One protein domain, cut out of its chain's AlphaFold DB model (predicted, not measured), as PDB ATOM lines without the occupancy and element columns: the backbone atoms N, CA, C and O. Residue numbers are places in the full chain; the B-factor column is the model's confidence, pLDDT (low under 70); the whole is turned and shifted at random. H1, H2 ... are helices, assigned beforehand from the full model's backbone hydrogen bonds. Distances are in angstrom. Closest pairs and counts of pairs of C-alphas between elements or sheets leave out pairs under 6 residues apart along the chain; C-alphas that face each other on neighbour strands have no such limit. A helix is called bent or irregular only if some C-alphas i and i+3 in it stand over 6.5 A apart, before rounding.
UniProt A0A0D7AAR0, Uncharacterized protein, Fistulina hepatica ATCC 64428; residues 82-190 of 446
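What this domain is: This is residues 82 to 190 of the 446 residues of an uncharacterized protein of Fistulina hepatica ATCC 64428 (UniProt A0A0D7AAR0). The model is a long helical hairpin of H1 and H2, with a loose head of unnamed stretches and the short helix H3 at the end where H1 begins and H2 ends. H1 and H2 lie side by side, running opposite ways along the longest axis, while H3 in the head is steeply tilted to H2 and comes close to it with its last residues. The printed part has 109 residues, with three named helices in the order H1, H2, H3 and no named strand; the class is all helix, and 66 residues are in the helices. The whole is loose, with a radius of gyration of the C-alphas of 16.4 A, and elongated, its C-alphas spanning 50 by 29 by 26 A.

Where its parts are: The printed part begins at Pro 82, C-alpha at (43.643, 31.528, -41.411). H1, residues 90 to 120, is 46.2 A long from its first C-alpha at (53.590, 38.306, -53.082) to its last at (25.795, 4.576, -38.130). It has a kink of 32 degrees near residue 98. It is irregular, but only just: C-alphas 91 and 94 are 6.8 A apart. H2, residues 126 to 148, is 33.1 A long. H3, residues 166 to 177, is 16.3 A long and ends with C-alpha 177 at (30.568, 31.174, -50.094).

How they stand to each other: H1 and H2 form a helical hairpin over a tight link of 5 residues. They touch, with 20 pairs of C-alphas within 8 A, the closest being those of Arg 96 and Ser 147, 4.7 A apart. They run opposite ways at a shallow tilt of 10 degrees. H2 and H3 are close but not clearly touching, and their closest C-alphas, those of Ile 139 and Ala 176, are 7.1 A apart. Their lines stand at a steep tilt of 64 degrees and they run opposite ways. H1 and H3 are apart. In H2 and H3 every O i to N i+4 pair is within hydrogen-bond range; in H1, 22 of 27 are.

The domain as a whole: The two C-alphas farthest apart, those of Thr 122 and Glu 159, are 50.1 A from each other. The printed part has no cut. The link from H2 to H3, residues 149 to 165, is long. Residues 178 to 190, after H3, also hold no named element. The mean pLDDT of the printed part is 78.2; it is under 70 at residues 82 to 91, of which 90 and 91 belong to H1, at residues 122 to 124, and at residue 161.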
ATOM      1  N   PRO A  82      42.368  30.827 -41.411       44.12
ATOM      2  CA  PRO A  82      43.643  31.528 -41.411       44.12
ATOM      3  C   PRO A  82      43.918  32.219 -42.750       44.12
ATOM      4  O   PRO A  82      45.036  32.181 -43.248       44.12
ATOM      5  N   VAL A  83      42.936  32.879 -43.376       49.91
ATOM      6  CA  VAL A  83      43.249  33.743 -44.528       49.91
ATOM      7  C   VAL A  83      42.494  35.059 -44.439       49.91
ATOM      8  O   VAL A  83      41.469  35.270 -45.075       49.91
ATOM      9  N   SER A  84      43.043  35.993 -43.662       48.22
ATOM     10  CA  SER A  84      42.748  37.408 -43.880       48.22
ATOM     11  C   SER A  84      43.161  37.776 -45.318       48.22
ATOM     12  O   SER A  84      44.330  37.575 -45.666       48.22
ATOM     13  N   PRO A  85      42.268  38.362 -46.144       51.88
ATOM     14  CA  PRO A  85      42.579  38.894 -47.473       51.88
ATOM     15  C   PRO A  85      43.825  39.793 -47.528       51.88
ATOM     16  O   PRO A  85      44.436  39.922 -48.585       51.88
ATOM     17  N   ARG A  86      44.246  40.381 -46.396       42.88
ATOM     18  CA  ARG A  86      45.476  41.181 -46.299       42.88
ATOM     19  C   ARG A  86      46.768  40.389 -46.403       42.88
ATOM     20  O   ARG A  86      47.763  40.937 -46.856       42.88
ATOM     21  N   ARG A  87      46.788  39.118 -46.000       46.50
ATOM     22  CA  ARG A  87      48.017  38.310 -46.028       46.50
ATOM     23  C   ARG A  87      48.210  37.574 -47.350       46.50
ATOM     24  O   ARG A  87      48.994  36.636 -47.414       46.50
ATOM     25  N   MET A  88      47.580  38.012 -48.440       51.66
ATOM     26  CA  MET A  88      48.000  37.637 -49.794       51.66
ATOM     27  C   MET A  88      49.181  38.512 -50.261       51.66
ATOM     28  O   MET A  88      49.118  39.154 -51.304       51.66
ATOM     29  N   PHE A  89      50.263  38.563 -49.475       52.06
ATOM     30  CA  PHE A  89      51.524  39.157 -49.923       52.06
ATOM     31  C   PHE A  89      52.051  38.393 -51.154       52.06
ATOM     32  O   PHE A  89      51.796  37.188 -51.272       52.06
ATOM     33  N   PRO A  90      52.851  39.022 -52.036       56.72
ATOM     34  CA  PRO A  90      53.590  38.306 -53.082       56.72
ATOM     35  C   PRO A  90      54.373  37.107 -52.514       56.72
ATOM     36  O   PRO A  90      54.456  36.051 -53.137       56.72
ATOM     37  N   ARG A  91      54.845  37.237 -51.265       66.50
ATOM     38  CA  ARG A  91      55.555  36.200 -50.501       66.50
ATOM     39  C   ARG A  91      54.665  35.166 -49.806       66.50
ATOM     40  O   ARG A  91      55.181  34.174 -49.312       66.50
ATOM     41  N   SER A  92      53.341  35.332 -49.769       76.69
ATOM     42  CA  SER A  92      52.471  34.347 -49.110       76.69
ATOM     43  C   SER A  92      52.040  33.196 -50.001       76.69
ATOM     44  O   SER A  92      51.308  32.325 -49.548       76.69
ATOM     45  N   ARG A  93      52.522  33.140 -51.249       80.62
ATOM     46  CA  ARG A  93      52.294  31.988 -52.126       80.62
ATOM     47  C   ARG A  93      52.741  30.680 -51.466       80.62
ATOM     48  O   ARG A  93      51.999  29.712 -51.540       80.62
ATOM     49  N   VAL A  94      53.885  30.683 -50.777       83.50
ATOM     50  CA  VAL A  94      54.387  29.514 -50.032       83.50
ATOM     51  C   VAL A  94      53.375  29.078 -48.974       83.50
ATOM     52  O   VAL A  94      52.942  27.934 -48.986       83.50
ATOM     53  N   TRP A  95      52.900  30.011 -48.143       83.00
ATOM     54  CA  TRP A  95      51.876  29.727 -47.136       83.00
ATOM     55  C   TRP A  95      50.571  29.223 -47.754       83.00
ATOM     56  O   TRP A  95      50.010  28.240 -47.288       83.00
ATOM     57  N   ARG A  96      50.096  29.839 -48.844       83.38
ATOM     58  CA  ARG A  96      48.875  29.388 -49.527       83.38
ATOM     59  C   ARG A  96      49.013  27.976 -50.102       83.38
ATOM     60  O   ARG A  96      48.051  27.214 -50.056       83.38
ATOM     61  N   LEU A  97      50.180  27.625 -50.640       84.75
ATOM     62  CA  LEU A  97      50.470  26.266 -51.102       84.75
ATOM     63  C   LEU A  97      50.562  25.290 -49.919       84.75
ATOM     64  O   LEU A  97      49.993  24.206 -49.998       84.75
ATOM     65  N   ALA A  98      51.161  25.704 -48.799       84.31
ATOM     66  CA  ALA A  98      51.211  24.920 -47.562       84.31
ATOM     67  C   ALA A  98      49.821  24.682 -46.934       84.31
ATOM     68  O   ALA A  98      49.619  23.692 -46.237       84.31
ATOM     69  N   PHE A  99      48.831  25.535 -47.224       81.94
ATOM     70  CA  PHE A  99      47.438  25.309 -46.824       81.94
ATOM     71  C   PHE A  99      46.694  24.287 -47.696       81.94
ATOM     72  O   PHE A  99      45.622  23.838 -47.288       81.94
ATOM     73  N   ILE A 100      47.217  23.886 -48.864       83.38
ATOM     74  CA  ILE A 100      46.562  22.865 -49.704       83.38
ATOM     75  C   ILE A 100      46.494  21.515 -48.969       83.38
ATOM     76  O   ILE A 100      45.386  20.988 -48.863       83.38
ATOM     77  N   PRO A 101      47.589  20.969 -48.397       84.56
ATOM     78  CA  PRO A 101      47.517  19.755 -47.585       84.56
ATOM     79  C   PRO A 101      46.519  19.865 -46.432       84.56
ATOM     80  O   PRO A 101      45.721  18.959 -46.241       84.56
ATOM     81  N   LEU A 102      46.494  20.996 -45.716       81.94
ATOM     82  CA  LEU A 102      45.584  21.207 -44.583       81.94
ATOM     83  C   LEU A 102      44.112  21.247 -45.010       81.94
ATOM     84  O   LEU A 102      43.269  20.615 -44.384       81.94
ATOM     85  N   THR A 103      43.793  21.959 -46.092       80.06
ATOM     86  CA  THR A 103      42.420  22.015 -46.627       80.06
ATOM     87  C   THR A 103      41.989  20.679 -47.222       80.06
ATOM     88  O   THR A 103      40.846  20.268 -47.030       80.06
ATOM     89  N   THR A 104      42.907  19.966 -47.874       79.50
ATOM     90  CA  THR A 104      42.667  18.614 -48.394       79.50
ATOM     91  C   THR A 104      42.442  17.629 -47.252       79.50
ATOM     92  O   THR A 104      41.488  16.858 -47.302       79.50
ATOM     93  N   ALA A 105      43.250  17.688 -46.192       82.38
ATOM     94  CA  ALA A 105      43.082  16.873 -44.998       82.38
ATOM     95  C   ALA A 105      41.750  17.182 -44.310       82.38
ATOM     96  O   ALA A 105      40.974  16.265 -44.079       82.38
ATOM     97  N   ALA A 106      41.427  18.456 -44.064       81.38
ATOM     98  CA  ALA A 106      40.165  18.859 -43.443       81.38
ATOM     99  C   ALA A 106      38.944  18.374 -44.236       81.38
ATOM    100  O   ALA A 106      37.987  17.872 -43.652       81.38
ATOM    101  N   VAL A 107      38.987  18.462 -45.568       79.56
ATOM    102  CA  VAL A 107      37.914  17.924 -46.411       79.56
ATOM    103  C   VAL A 107      37.909  16.405 -46.410       79.56
ATOM    104  O   VAL A 107      36.833  15.833 -46.345       79.56
ATOM    105  N   THR A 108      39.066  15.745 -46.401       80.88
ATOM    106  CA  THR A 108      39.147  14.283 -46.271       80.88
ATOM    107  C   THR A 108      38.553  13.821 -44.943       80.88
ATOM    108  O   THR A 108      37.795  12.859 -44.923       80.88
ATOM    109  N   PHE A 109      38.821  14.525 -43.841       82.88
ATOM    110  CA  PHE A 109      38.218  14.255 -42.537       82.88
ATOM    111  C   PHE A 109      36.713  14.514 -42.540       82.88
ATOM    112  O   PHE A 109      35.963  13.658 -42.086       82.88
ATOM    113  N   ALA A 110      36.253  15.640 -43.091       81.88
ATOM    114  CA  ALA A 110      34.823  15.926 -43.205       81.88
ATOM    115  C   ALA A 110      34.106  14.878 -44.069       81.88
ATOM    116  O   ALA A 110      33.032  14.401 -43.720       81.88
ATOM    117  N   TYR A 111      34.738  14.467 -45.164       79.31
ATOM    118  CA  TYR A 111      34.260  13.439 -46.075       79.31
ATOM    119  C   TYR A 111      34.215  12.054 -45.419       79.31
ATOM    120  O   TYR A 111      33.207  11.365 -45.517       79.31
ATOM    121  N   ARG A 112      35.260  11.666 -44.678       81.00
ATOM    122  CA  ARG A 112      35.253  10.450 -43.849       81.00
ATOM    123  C   ARG A 112      34.191  10.516 -42.759       81.00
ATOM    124  O   ARG A 112      33.548   9.513 -42.503       81.00
ATOM    125  N   GLY A 113      33.971  11.688 -42.165       81.50
ATOM    126  CA  GLY A 113      32.873  11.923 -41.232       81.50
ATOM    127  C   GLY A 113      31.515  11.661 -41.880       81.50
ATOM    128  O   GLY A 113      30.693  10.971 -41.298       81.50
ATOM    129  N   PHE A 114      31.304  12.126 -43.115       77.50
ATOM    130  CA  PHE A 114      30.090  11.821 -43.878       77.50
ATOM    131  C   PHE A 114      29.932  10.327 -44.189       77.50
ATOM    132  O   PHE A 114      28.817   9.817 -44.116       77.50
ATOM    133  N   ILE A 115      31.029   9.623 -44.484       76.56
ATOM    134  CA  ILE A 115      31.012   8.164 -44.671       76.56
ATOM    135  C   ILE A 115      30.682   7.447 -43.354       76.56
ATOM    136  O   ILE A 115      29.795   6.603 -43.339       76.56
ATOM    137  N   GLY A 116      31.317   7.816 -42.239       79.50
ATOM    138  CA  GLY A 116      31.044   7.201 -40.935       79.50
ATOM    139  C   GLY A 116      29.610   7.444 -40.456       79.50
ATOM    140  O   GLY A 116      28.963   6.538 -39.946       79.50
ATOM    141  N   ILE A 117      29.067   8.639 -40.713       75.12
ATOM    142  CA  ILE A 117      27.663   8.978 -40.448       75.12
ATOM    143  C   ILE A 117      26.697   8.039 -41.199       75.12
ATOM    144  O   ILE A 117      25.643   7.693 -40.667       75.12
ATOM    145  N   ARG A 118      27.045   7.607 -42.418       72.25
ATOM    146  CA  ARG A 118      26.250   6.636 -43.186       72.25
ATOM    147  C   ARG A 118      26.269   5.250 -42.542       72.25
ATOM    148  O   ARG A 118      25.235   4.594 -42.515       72.25
ATOM    149  N   GLU A 119      27.420   4.803 -42.044       75.25
ATOM    150  CA  GLU A 119      27.549   3.493 -41.389       75.25
ATOM    151  C   GLU A 119      26.712   3.414 -40.106       75.25
ATOM    152  O   GLU A 119      26.139   2.368 -39.812       75.25
ATOM    153  N   THR A 120      26.580   4.524 -39.373       78.38
ATOM    154  CA  THR A 120      25.795   4.576 -38.130       78.38
ATOM    155  C   THR A 120      24.310   4.868 -38.341       78.38
ATOM    156  O   THR A 120      23.507   4.613 -37.446       78.38
ATOM    157  N   HIS A 121      23.926   5.413 -39.497       74.50
ATOM    158  CA  HIS A 121      22.541   5.744 -39.817       74.50
ATOM    159  C   HIS A 121      22.212   5.337 -41.254       74.50
ATOM    160  O   HIS A 121      22.368   6.117 -42.198       74.50
ATOM    161  N   THR A 122      21.680   4.124 -41.404       67.06
ATOM    162  CA  THR A 122      21.174   3.588 -42.680       67.06
ATOM    163  C   THR A 122      20.094   4.467 -43.312       67.06
ATOM    164  O   THR A 122      19.906   4.435 -44.525       67.06
ATOM    165  N   ASP A 123      19.435   5.292 -42.496       65.94
ATOM    166  CA  ASP A 123      18.340   6.170 -42.907       65.94
ATOM    167  C   ASP A 123      18.827   7.517 -43.462       65.94
ATOM    168  O   ASP A 123      18.024   8.335 -43.916       65.94
ATOM    169  N   ILE A 124      20.139   7.795 -43.427       64.75
ATOM    170  CA  ILE A 124      20.656   9.057 -43.956       64.75
ATOM    171  C   ILE A 124      20.576   9.067 -45.475       64.75
ATOM    172  O   ILE A 124      21.184   8.271 -46.188       64.75
ATOM    173  N   TYR A 125      19.830  10.056 -45.952       77.88
ATOM    174  CA  TYR A 125      19.462  10.235 -47.341       77.88
ATOM    175  C   TYR A 125      20.696  10.378 -48.248       77.88
ATOM    176  O   TYR A 125      21.425  11.374 -48.135       77.88
ATOM    177  N   PRO A 126      20.912   9.455 -49.206       80.81
ATOM    178  CA  PRO A 126      22.041   9.508 -50.136       80.81
ATOM    179  C   PRO A 126      22.153  10.861 -50.860       80.81
ATOM    180  O   PRO A 126      23.251  11.374 -51.070       80.81
ATOM    181  N   GLY A 127      21.025  11.517 -51.158       79.06
ATOM    182  CA  GLY A 127      21.027  12.854 -51.754       79.06
ATOM    183  C   GLY A 127      21.654  13.949 -50.886       79.06
ATOM    184  O   GLY A 127      22.346  14.822 -51.414       79.06
ATOM    185  N   PHE A 128      21.491  13.892 -49.561       81.44
ATOM    186  CA  PHE A 128      22.143  14.837 -48.650       81.44
ATOM    187  C   PHE A 128      23.663  14.639 -48.632       81.44
ATOM    188  O   PHE A 128      24.414  15.620 -48.651       81.44
ATOM    189  N   LEU A 129      24.116  13.382 -48.649       82.56
ATOM    190  CA  LEU A 129      25.539  13.040 -48.699       82.56
ATOM    191  C   LEU A 129      26.180  13.529 -50.000       82.56
ATOM    192  O   LEU A 129      27.204  14.207 -49.937       82.56
ATOM    193  N   VAL A 130      25.549  13.296 -51.160       82.69
ATOM    194  CA  VAL A 130      26.057  13.813 -52.445       82.69
ATOM    195  C   VAL A 130      26.114  15.334 -52.451       82.69
ATOM    196  O   VAL A 130      27.144  15.907 -52.797       82.69
ATOM    197  N   GLY A 131      25.039  16.004 -52.028       81.19
ATOM    198  CA  GLY A 131      25.011  17.467 -51.982       81.19
ATOM    199  C   GLY A 131      26.093  18.051 -51.065       81.19
ATOM    200  O   GLY A 131      26.701  19.075 -51.389       81.19
ATOM    201  N   SER A 132      26.370  17.382 -49.944       82.44
ATOM    202  CA  SER A 132      27.418  17.768 -48.995       82.44
ATOM    203  C   SER A 132      28.820  17.503 -49.544       82.44
ATOM    204  O   SER A 132      29.685  18.378 -49.444       82.44
ATOM    205  N   ALA A 133      29.042  16.352 -50.182       82.19
ATOM    206  CA  ALA A 133      30.295  16.015 -50.851       82.19
ATOM    207  C   ALA A 133      30.606  17.010 -51.980       82.19
ATOM    208  O   ALA A 133      31.686  17.603 -51.996       82.19
ATOM    209  N   ASP A 134      29.632  17.305 -52.846       79.19
ATOM    210  CA  ASP A 134      29.753  18.317 -53.901       79.19
ATOM    211  C   ASP A 134      30.104  19.697 -53.321       79.19
ATOM    212  O   ASP A 134      30.938  20.429 -53.868       79.19
ATOM    213  N   TYR A 135      29.489  20.074 -52.192       80.50
ATOM    214  CA  TYR A 135      29.772  21.335 -51.505       80.50
ATOM    215  C   TYR A 135      31.211  21.388 -50.973       80.50
ATOM    216  O   TYR A 135      31.913  22.378 -51.206       80.50
ATOM    217  N   LEU A 136      31.665  20.328 -50.299       82.75
ATOM    218  CA  LEU A 136      33.028  20.209 -49.783       82.75
ATOM    219  C   LEU A 136      34.067  20.248 -50.902       82.75
ATOM    220  O   LEU A 136      35.034  21.008 -50.827       82.75
ATOM    221  N   LEU A 137      33.852  19.482 -51.970       80.50
ATOM    222  CA  LEU A 137      34.760  19.459 -53.107       80.50
ATOM    223  C   LEU A 137      34.812  20.823 -53.812       80.50
ATOM    224  O   LEU A 137      35.872  21.248 -54.279       80.50
ATOM    225  N   ASN A 138      33.701  21.570 -53.837       78.06
ATOM    226  CA  ASN A 138      33.698  22.944 -54.334       78.06
ATOM    227  C   ASN A 138      34.587  23.866 -53.488       78.06
ATOM    228  O   ASN A 138      35.321  24.683 -54.050       78.06
ATOM    229  N   ILE A 139      34.547  23.722 -52.159       80.56
ATOM    230  CA  ILE A 139      35.427  24.456 -51.241       80.56
ATOM    231  C   ILE A 139      36.889  24.087 -51.500       80.56
ATOM    232  O   ILE A 139      37.707  24.991 -51.657       80.56
ATOM    233  N   VAL A 140      37.222  22.800 -51.645       81.31
ATOM    234  CA  VAL A 140      38.593  22.374 -51.997       81.31
ATOM    235  C   VAL A 140      39.043  23.017 -53.297       81.31
ATOM    236  O   VAL A 140      40.101  23.644 -53.347       81.31
ATOM    237  N   GLY A 141      38.220  22.932 -54.345       80.12
ATOM    238  CA  GLY A 141      38.523  23.547 -55.633       80.12
ATOM    239  C   GLY A 141      38.786  25.051 -55.509       80.12
ATOM    240  O   GLY A 141      39.681  25.581 -56.167       80.12
ATOM    241  N   ARG A 142      38.061  25.750 -54.625       78.62
ATOM    242  CA  ARG A 142      38.294  27.172 -54.322       78.62
ATOM    243  C   ARG A 142      39.619  27.408 -53.622       78.62
ATOM    244  O   ARG A 142      40.365  28.279 -54.065       78.62
ATOM    245  N   CYS A 143      39.914  26.631 -52.585       81.25
ATOM    246  CA  CYS A 143      41.181  26.696 -51.869       81.25
ATOM    247  C   CYS A 143      42.351  26.509 -52.839       81.25
ATOM    248  O   CYS A 143      43.228  27.365 -52.894       81.25
ATOM    249  N   VAL A 144      42.289  25.489 -53.701       81.94
ATOM    250  CA  VAL A 144      43.281  25.247 -54.758       81.94
ATOM    251  C   VAL A 144      43.414  26.465 -55.675       81.94
ATOM    252  O   VAL A 144      44.515  26.987 -55.851       81.94
ATOM    253  N   ILE A 145      42.307  26.982 -56.224       81.44
ATOM    254  CA  ILE A 145      42.337  28.159 -57.110       81.44
ATOM    255  C   ILE A 145      43.021  29.350 -56.432       81.44
ATOM    256  O   ILE A 145      43.867  29.996 -57.050       81.44
ATOM    257  N   TRP A 146      42.679  29.647 -55.179       82.12
ATOM    258  CA  TRP A 146      43.264  30.772 -54.451       82.12
ATOM    259  C   TRP A 146      44.730  30.556 -54.109       82.12
ATOM    260  O   TRP A 146      45.507  31.514 -54.133       82.12
ATOM    261  N   SER A 147      45.138  29.314 -53.859       84.00
ATOM    262  CA  SER A 147      46.539  28.986 -53.615       84.00
ATOM    263  C   SER A 147      47.422  29.246 -54.827       84.00
ATOM    264  O   SER A 147      48.534  29.759 -54.681       84.00
ATOM    265  N   PHE A 148      46.895  29.015 -56.028       84.12
ATOM    266  CA  PHE A 148      47.582  29.309 -57.286       84.12
ATOM    267  C   PHE A 148      47.342  30.730 -57.820       84.12
ATOM    268  O   PHE A 148      47.967  31.132 -58.808       84.12
ATOM    269  N   GLN A 149      46.476  31.525 -57.186       82.56
ATOM    270  CA  GLN A 149      46.210  32.888 -57.632       82.56
ATOM    271  C   GLN A 149      47.438  33.781 -57.390       82.56
ATOM    272  O   GLN A 149      47.996  33.811 -56.292       82.56
ATOM    273  N   ARG A 150      47.881  34.499 -58.432       82.75
ATOM    274  CA  ARG A 150      49.050  35.397 -58.360       82.75
ATOM    275  C   ARG A 150      48.725  36.698 -57.631       82.75
ATOM    276  O   ARG A 150      49.505  37.146 -56.799       82.75
ATOM    277  N   GLU A 151      47.561  37.260 -57.928       84.19
ATOM    278  CA  GLU A 151      47.087  38.519 -57.361       84.19
ATOM    279  C   GLU A 151      46.027  38.269 -56.284       84.19
ATOM    280  O   GLU A 151      45.220  37.345 -56.429       84.19
ATOM    281  N   PRO A 152      45.988  39.075 -55.212       83.31
ATOM    282  CA  PRO A 152      44.951  38.967 -54.195       83.31
ATOM    283  C   PRO A 152      43.563  39.230 -54.783       83.31
ATOM    284  O   PRO A 152      43.399  40.167 -55.556       83.31
ATOM    285  N   CYS A 153      42.556  38.450 -54.377       86.19
ATOM    286  CA  CYS A 153      41.157  38.767 -54.681       86.19
ATOM    287  C   CYS A 153      40.787  40.116 -54.051       86.19
ATOM    288  O   CYS A 153      40.902  40.280 -52.833       86.19
ATOM    289  N   ARG A 154      40.301  41.064 -54.855       88.56
ATOM    290  CA  ARG A 154      39.867  42.388 -54.385       88.56
ATOM    291  C   ARG A 154      38.361  42.538 -54.502       88.56
ATOM    292  O   ARG A 154      37.760  42.198 -55.518       88.56
ATOM    293  N   LYS A 155      37.738  43.092 -53.466       88.75
ATOM    294  CA  LYS A 155      36.326  43.469 -53.524       88.75
ATOM    295  C   LYS A 155      36.198  44.778 -54.305       88.75
ATOM    296  O   LYS A 155      36.900  45.740 -54.010       88.75
ATOM    297  N   ILE A 156      35.335  44.812 -55.316       89.19
ATOM    298  CA  ILE A 156      35.156  45.987 -56.180       89.19
ATOM    299  C   ILE A 156      34.585  47.137 -55.343       89.19
ATOM    300  O   ILE A 156      33.644  46.933 -54.578       89.19
ATOM    301  N   GLY A 157      35.148  48.337 -55.497       87.44
ATOM    302  CA  GLY A 157      34.671  49.545 -54.813       87.44
ATOM    303  C   GLY A 157      35.014  49.620 -53.322       87.44
ATOM    304  O   GLY A 157      34.477  50.474 -52.624       87.44
ATOM    305  N   HIS A 158      35.889  48.747 -52.820       82.50
ATOM    306  CA  HIS A 158      36.339  48.785 -51.434       82.50
ATOM    307  C   HIS A 158      37.857  48.712 -51.344       82.50
ATOM    308  O   HIS A 158      38.485  47.815 -51.910       82.50
ATOM    309  N   GLU A 159      38.437  49.610 -50.555       81.56
ATOM    310  CA  GLU A 159      39.839  49.505 -50.176       81.56
ATOM    311  C   GLU A 159      40.063  48.332 -49.203       81.56
ATOM    312  O   GLU A 159      39.201  48.029 -48.364       81.56
ATOM    313  N   PRO A 160      41.211  47.640 -49.300       73.06
ATOM    314  CA  PRO A 160      41.532  46.524 -48.421       73.06
ATOM    315  C   PRO A 160      41.667  47.002 -46.956       73.06
ATOM    316  O   PRO A 160      42.544  47.807 -46.640       73.06
ATOM    317  N   PRO A 161      40.852  46.493 -46.015       68.31
ATOM    318  CA  PRO A 161      40.689  47.105 -44.691       68.31
ATOM    319  C   PRO A 161      41.899  46.923 -43.772       68.31
ATOM    320  O   PRO A 161      42.189  45.773 -43.488       68.31
ATOM    321  N   VAL A 162      42.525  48.011 -43.274       71.31
ATOM    322  CA  VAL A 162      43.488  48.147 -42.127       71.31
ATOM    323  C   VAL A 162      43.923  46.881 -41.357       71.31
ATOM    324  O   VAL A 162      45.059  46.415 -41.293       71.31
ATOM    325  N   TYR A 163      42.929  46.289 -40.727       74.88
ATOM    326  CA  TYR A 163      43.111  45.356 -39.634       74.88
ATOM    327  C   TYR A 163      42.137  44.194 -39.788       74.88
ATOM    328  O   TYR A 163      41.176  44.269 -40.568       74.88
ATOM    329  N   LEU A 164      42.380  43.119 -39.030       78.31
ATOM    330  CA  LEU A 164      41.418  42.032 -38.897       78.31
ATOM    331  C   LEU A 164      40.154  42.597 -38.240       78.31
ATOM    332  O   LEU A 164      40.081  42.823 -37.043       78.31
ATOM    333  N   THR A 165      39.176  42.894 -39.078       82.88
ATOM    334  CA  THR A 165      37.929  43.561 -38.705       82.88
ATOM    335  C   THR A 165      36.757  42.625 -38.968       82.88
ATOM    336  O   THR A 165      36.861  41.700 -39.777       82.88
ATOM    337  N   SER A 166      35.590  42.911 -38.388       86.00
ATOM    338  CA  SER A 166      34.330  42.241 -38.755       86.00
ATOM    339  C   SER A 166      34.082  42.261 -40.274       86.00
ATOM    340  O   SER A 166      33.569  41.302 -40.851       86.00
ATOM    341  N   ARG A 167      34.536  43.320 -40.960       82.75
ATOM    342  CA  ARG A 167      34.544  43.435 -42.427       82.75
ATOM    343  C   ARG A 167      35.435  42.388 -43.099       82.75
ATOM    344  O   ARG A 167      35.057  41.851 -44.135       82.75
ATOM    345  N   THR A 168      36.594  42.089 -42.522       83.38
ATOM    346  CA  THR A 168      37.534  41.083 -43.037       83.38
ATOM    347  C   THR A 168      36.935  39.685 -42.950       83.38
ATOM    348  O   THR A 168      36.951  38.956 -43.941       83.38
ATOM    349  N   LEU A 169      36.320  39.345 -41.813       83.44
ATOM    350  CA  LEU A 169      35.603  38.082 -41.650       83.44
ATOM    351  C   LEU A 169      34.431  37.976 -42.635       83.44
ATOM    352  O   LEU A 169      34.333  36.996 -43.364       83.44
ATOM    353  N   ARG A 170      33.597  39.021 -42.743       84.50
ATOM    354  CA  ARG A 170      32.485  39.065 -43.712       84.50
ATOM    355  C   ARG A 170      32.958  38.920 -45.155       84.50
ATOM    356  O   ARG A 170      32.313  38.220 -45.922       84.50
ATOM    357  N   ASN A 171      34.068  39.554 -45.531       85.69
ATOM    358  CA  ASN A 171      34.643  39.409 -46.868       85.69
ATOM    359  C   ASN A 171      35.224  38.008 -47.094       85.69
ATOM    360  O   ASN A 171      35.135  37.506 -48.203       85.69
ATOM    361  N   SER A 172      35.784  37.366 -46.070       84.75
ATOM    362  CA  SER A 172      36.315  36.000 -46.180       84.75
ATOM    363  C   SER A 172      35.185  34.979 -46.318       84.75
ATOM    364  O   SER A 172      35.215  34.150 -47.223       84.75
ATOM    365  N   LEU A 173      34.145  35.101 -45.486       84.12
ATOM    366  CA  LEU A 173      32.921  34.303 -45.588       84.12
ATOM    367  C   LEU A 173      32.220  34.533 -46.921       84.12
ATOM    368  O   LEU A 173      31.779  33.582 -47.559       84.12
ATOM    369  N   ASP A 174      32.147  35.785 -47.367       84.69
ATOM    370  CA  ASP A 174      31.635  36.077 -48.689       84.69
ATOM    371  C   ASP A 174      32.499  35.418 -49.758       84.69
ATOM    372  O   ASP A 174      31.954  34.715 -50.581       84.69
ATOM    373  N   LEU A 175      33.823  35.540 -49.731       83.38
ATOM    374  CA  LEU A 175      34.693  34.932 -50.739       83.38
ATOM    375  C   LEU A 175      34.566  33.394 -50.784       83.38
ATOM    376  O   LEU A 175      34.475  32.832 -51.873       83.38
ATOM    377  N   ALA A 176      34.503  32.730 -49.623       81.19
ATOM    378  CA  ALA A 176      34.273  31.285 -49.472       81.19
ATOM    379  C   ALA A 176      32.943  30.837 -50.043       81.19
ATOM    380  O   ALA A 176      32.860  29.847 -50.767       81.19
ATOM    381  N   CYS A 177      31.902  31.596 -49.753       77.94
ATOM    382  CA  CYS A 177      30.568  31.174 -50.094       77.94
ATOM    383  C   CYS A 177      30.179  31.678 -51.504       77.94
ATOM    384  O   CYS A 177      29.352  31.067 -52.189       77.94
ATOM    385  N   ASN A 178      30.707  32.818 -51.961       78.94
ATOM    386  CA  ASN A 178      30.389  33.502 -53.218       78.94
ATOM    387  C   ASN A 178      31.021  32.757 -54.370       78.94
ATOM    388  O   ASN A 178      32.059  33.145 -54.913       78.94
ATOM    389  N   ARG A 179      30.321  31.687 -54.755       75.38
ATOM    390  CA  ARG A 179      30.725  30.842 -55.855       75.38
ATOM    391  C   ARG A 179      31.009  31.721 -57.039       75.38
ATOM    392  O   ARG A 179      32.150  31.665 -57.412       75.38
ATOM    393  N   ARG A 180      30.099  32.587 -57.515       74.56
ATOM    394  CA  ARG A 180      30.239  33.384 -58.755       74.56
ATOM    395  C   ARG A 180      31.303  34.492 -58.738       74.56
ATOM    396  O   ARG A 180      31.687  34.947 -59.806       74.56
ATOM    397  N   GLY A 181      31.776  34.949 -57.584       82.31
ATOM    398  CA  GLY A 181      32.695  36.094 -57.500       82.31
ATOM    399  C   GLY A 181      32.049  37.442 -57.785       82.31
ATOM    400  O   GLY A 181      32.717  38.378 -58.217       82.31
ATOM    401  N   ILE A 182      30.740  37.559 -57.575       82.38
ATOM    402  CA  ILE A 182      30.024  38.817 -57.799       82.38
ATOM    403  C   ILE A 182      30.445  39.829 -56.738       82.38
ATOM    404  O   ILE A 182      30.483  39.510 -55.555       82.38
ATOM    405  N   GLY A 183      30.784  41.046 -57.162       86.62
ATOM    406  CA  GLY A 183      31.369  42.057 -56.277       86.62
ATOM    407  C   GLY A 183      32.870  41.876 -56.032       86.62
ATOM    408  O   GLY A 183      33.454  42.658 -55.287       86.62
ATOM    409  N   TRP A 184      33.507  40.899 -56.681       89.69
ATOM    410  CA  TRP A 184      34.953  40.718 -56.665       89.69
ATOM    411  C   TRP A 184      35.546  40.992 -58.046       89.69
ATOM    412  O   TRP A 184      34.938  40.684 -59.071       89.69
ATOM    413  N   ASP A 185      36.746  41.564 -58.074       88.56
ATOM    414  CA  ASP A 185      37.542  41.862 -59.271       88.56
ATOM    415  C   ASP A 185      37.598  40.687 -60.250       88.56
ATOM    416  O   ASP A 185      37.512  40.822 -61.471       88.56
ATOM    417  N   TRP A 186      37.654  39.501 -59.684       84.44
ATOM    418  CA  TRP A 186      37.848  38.249 -60.357       84.44
ATOM    419  C   TRP A 186      36.560  37.753 -61.051       84.44
ATOM    420  O   TRP A 186      36.641  37.018 -62.040       84.44
ATOM    421  N   GLY A 187      35.390  38.220 -60.598       83.94
ATOM    422  CA  GLY A 187      34.085  38.058 -61.246       83.94
ATOM    423  C   GLY A 187      33.586  39.311 -61.981       83.94
ATOM    424  O   GLY A 187      32.481  39.290 -62.513       83.94
ATOM    425  N   SER A 188      34.384  40.384 -62.068       84.44
ATOM    426  CA  SER A 188      33.991  41.675 -62.673       84.44
ATOM    427  C   SER A 188      33.517  41.589 -64.128       84.44
ATOM    428  O   SER A 188      32.696  42.388 -64.564       84.44
ATOM    429  N   LYS A 189      34.024  40.610 -64.886       82.94
ATOM    430  CA  LYS A 189      33.671  40.386 -66.299       82.94
ATOM    431  C   LYS A 189      32.455  39.478 -66.480       82.94
ATOM    432  O   LYS A 189      32.095  39.167 -67.615       82.94
ATOM    433  N   LEU A 190      31.865  38.982 -65.393       76.81
ATOM    434  CA  LEU A 190      30.683  38.142 -65.491       76.81
ATOM    435  C   LEU A 190      29.473  39.016 -65.817       76.81
ATOM    436  O   LEU A 190      29.256  40.020 -65.140       76.81
TER     437      LEU A 190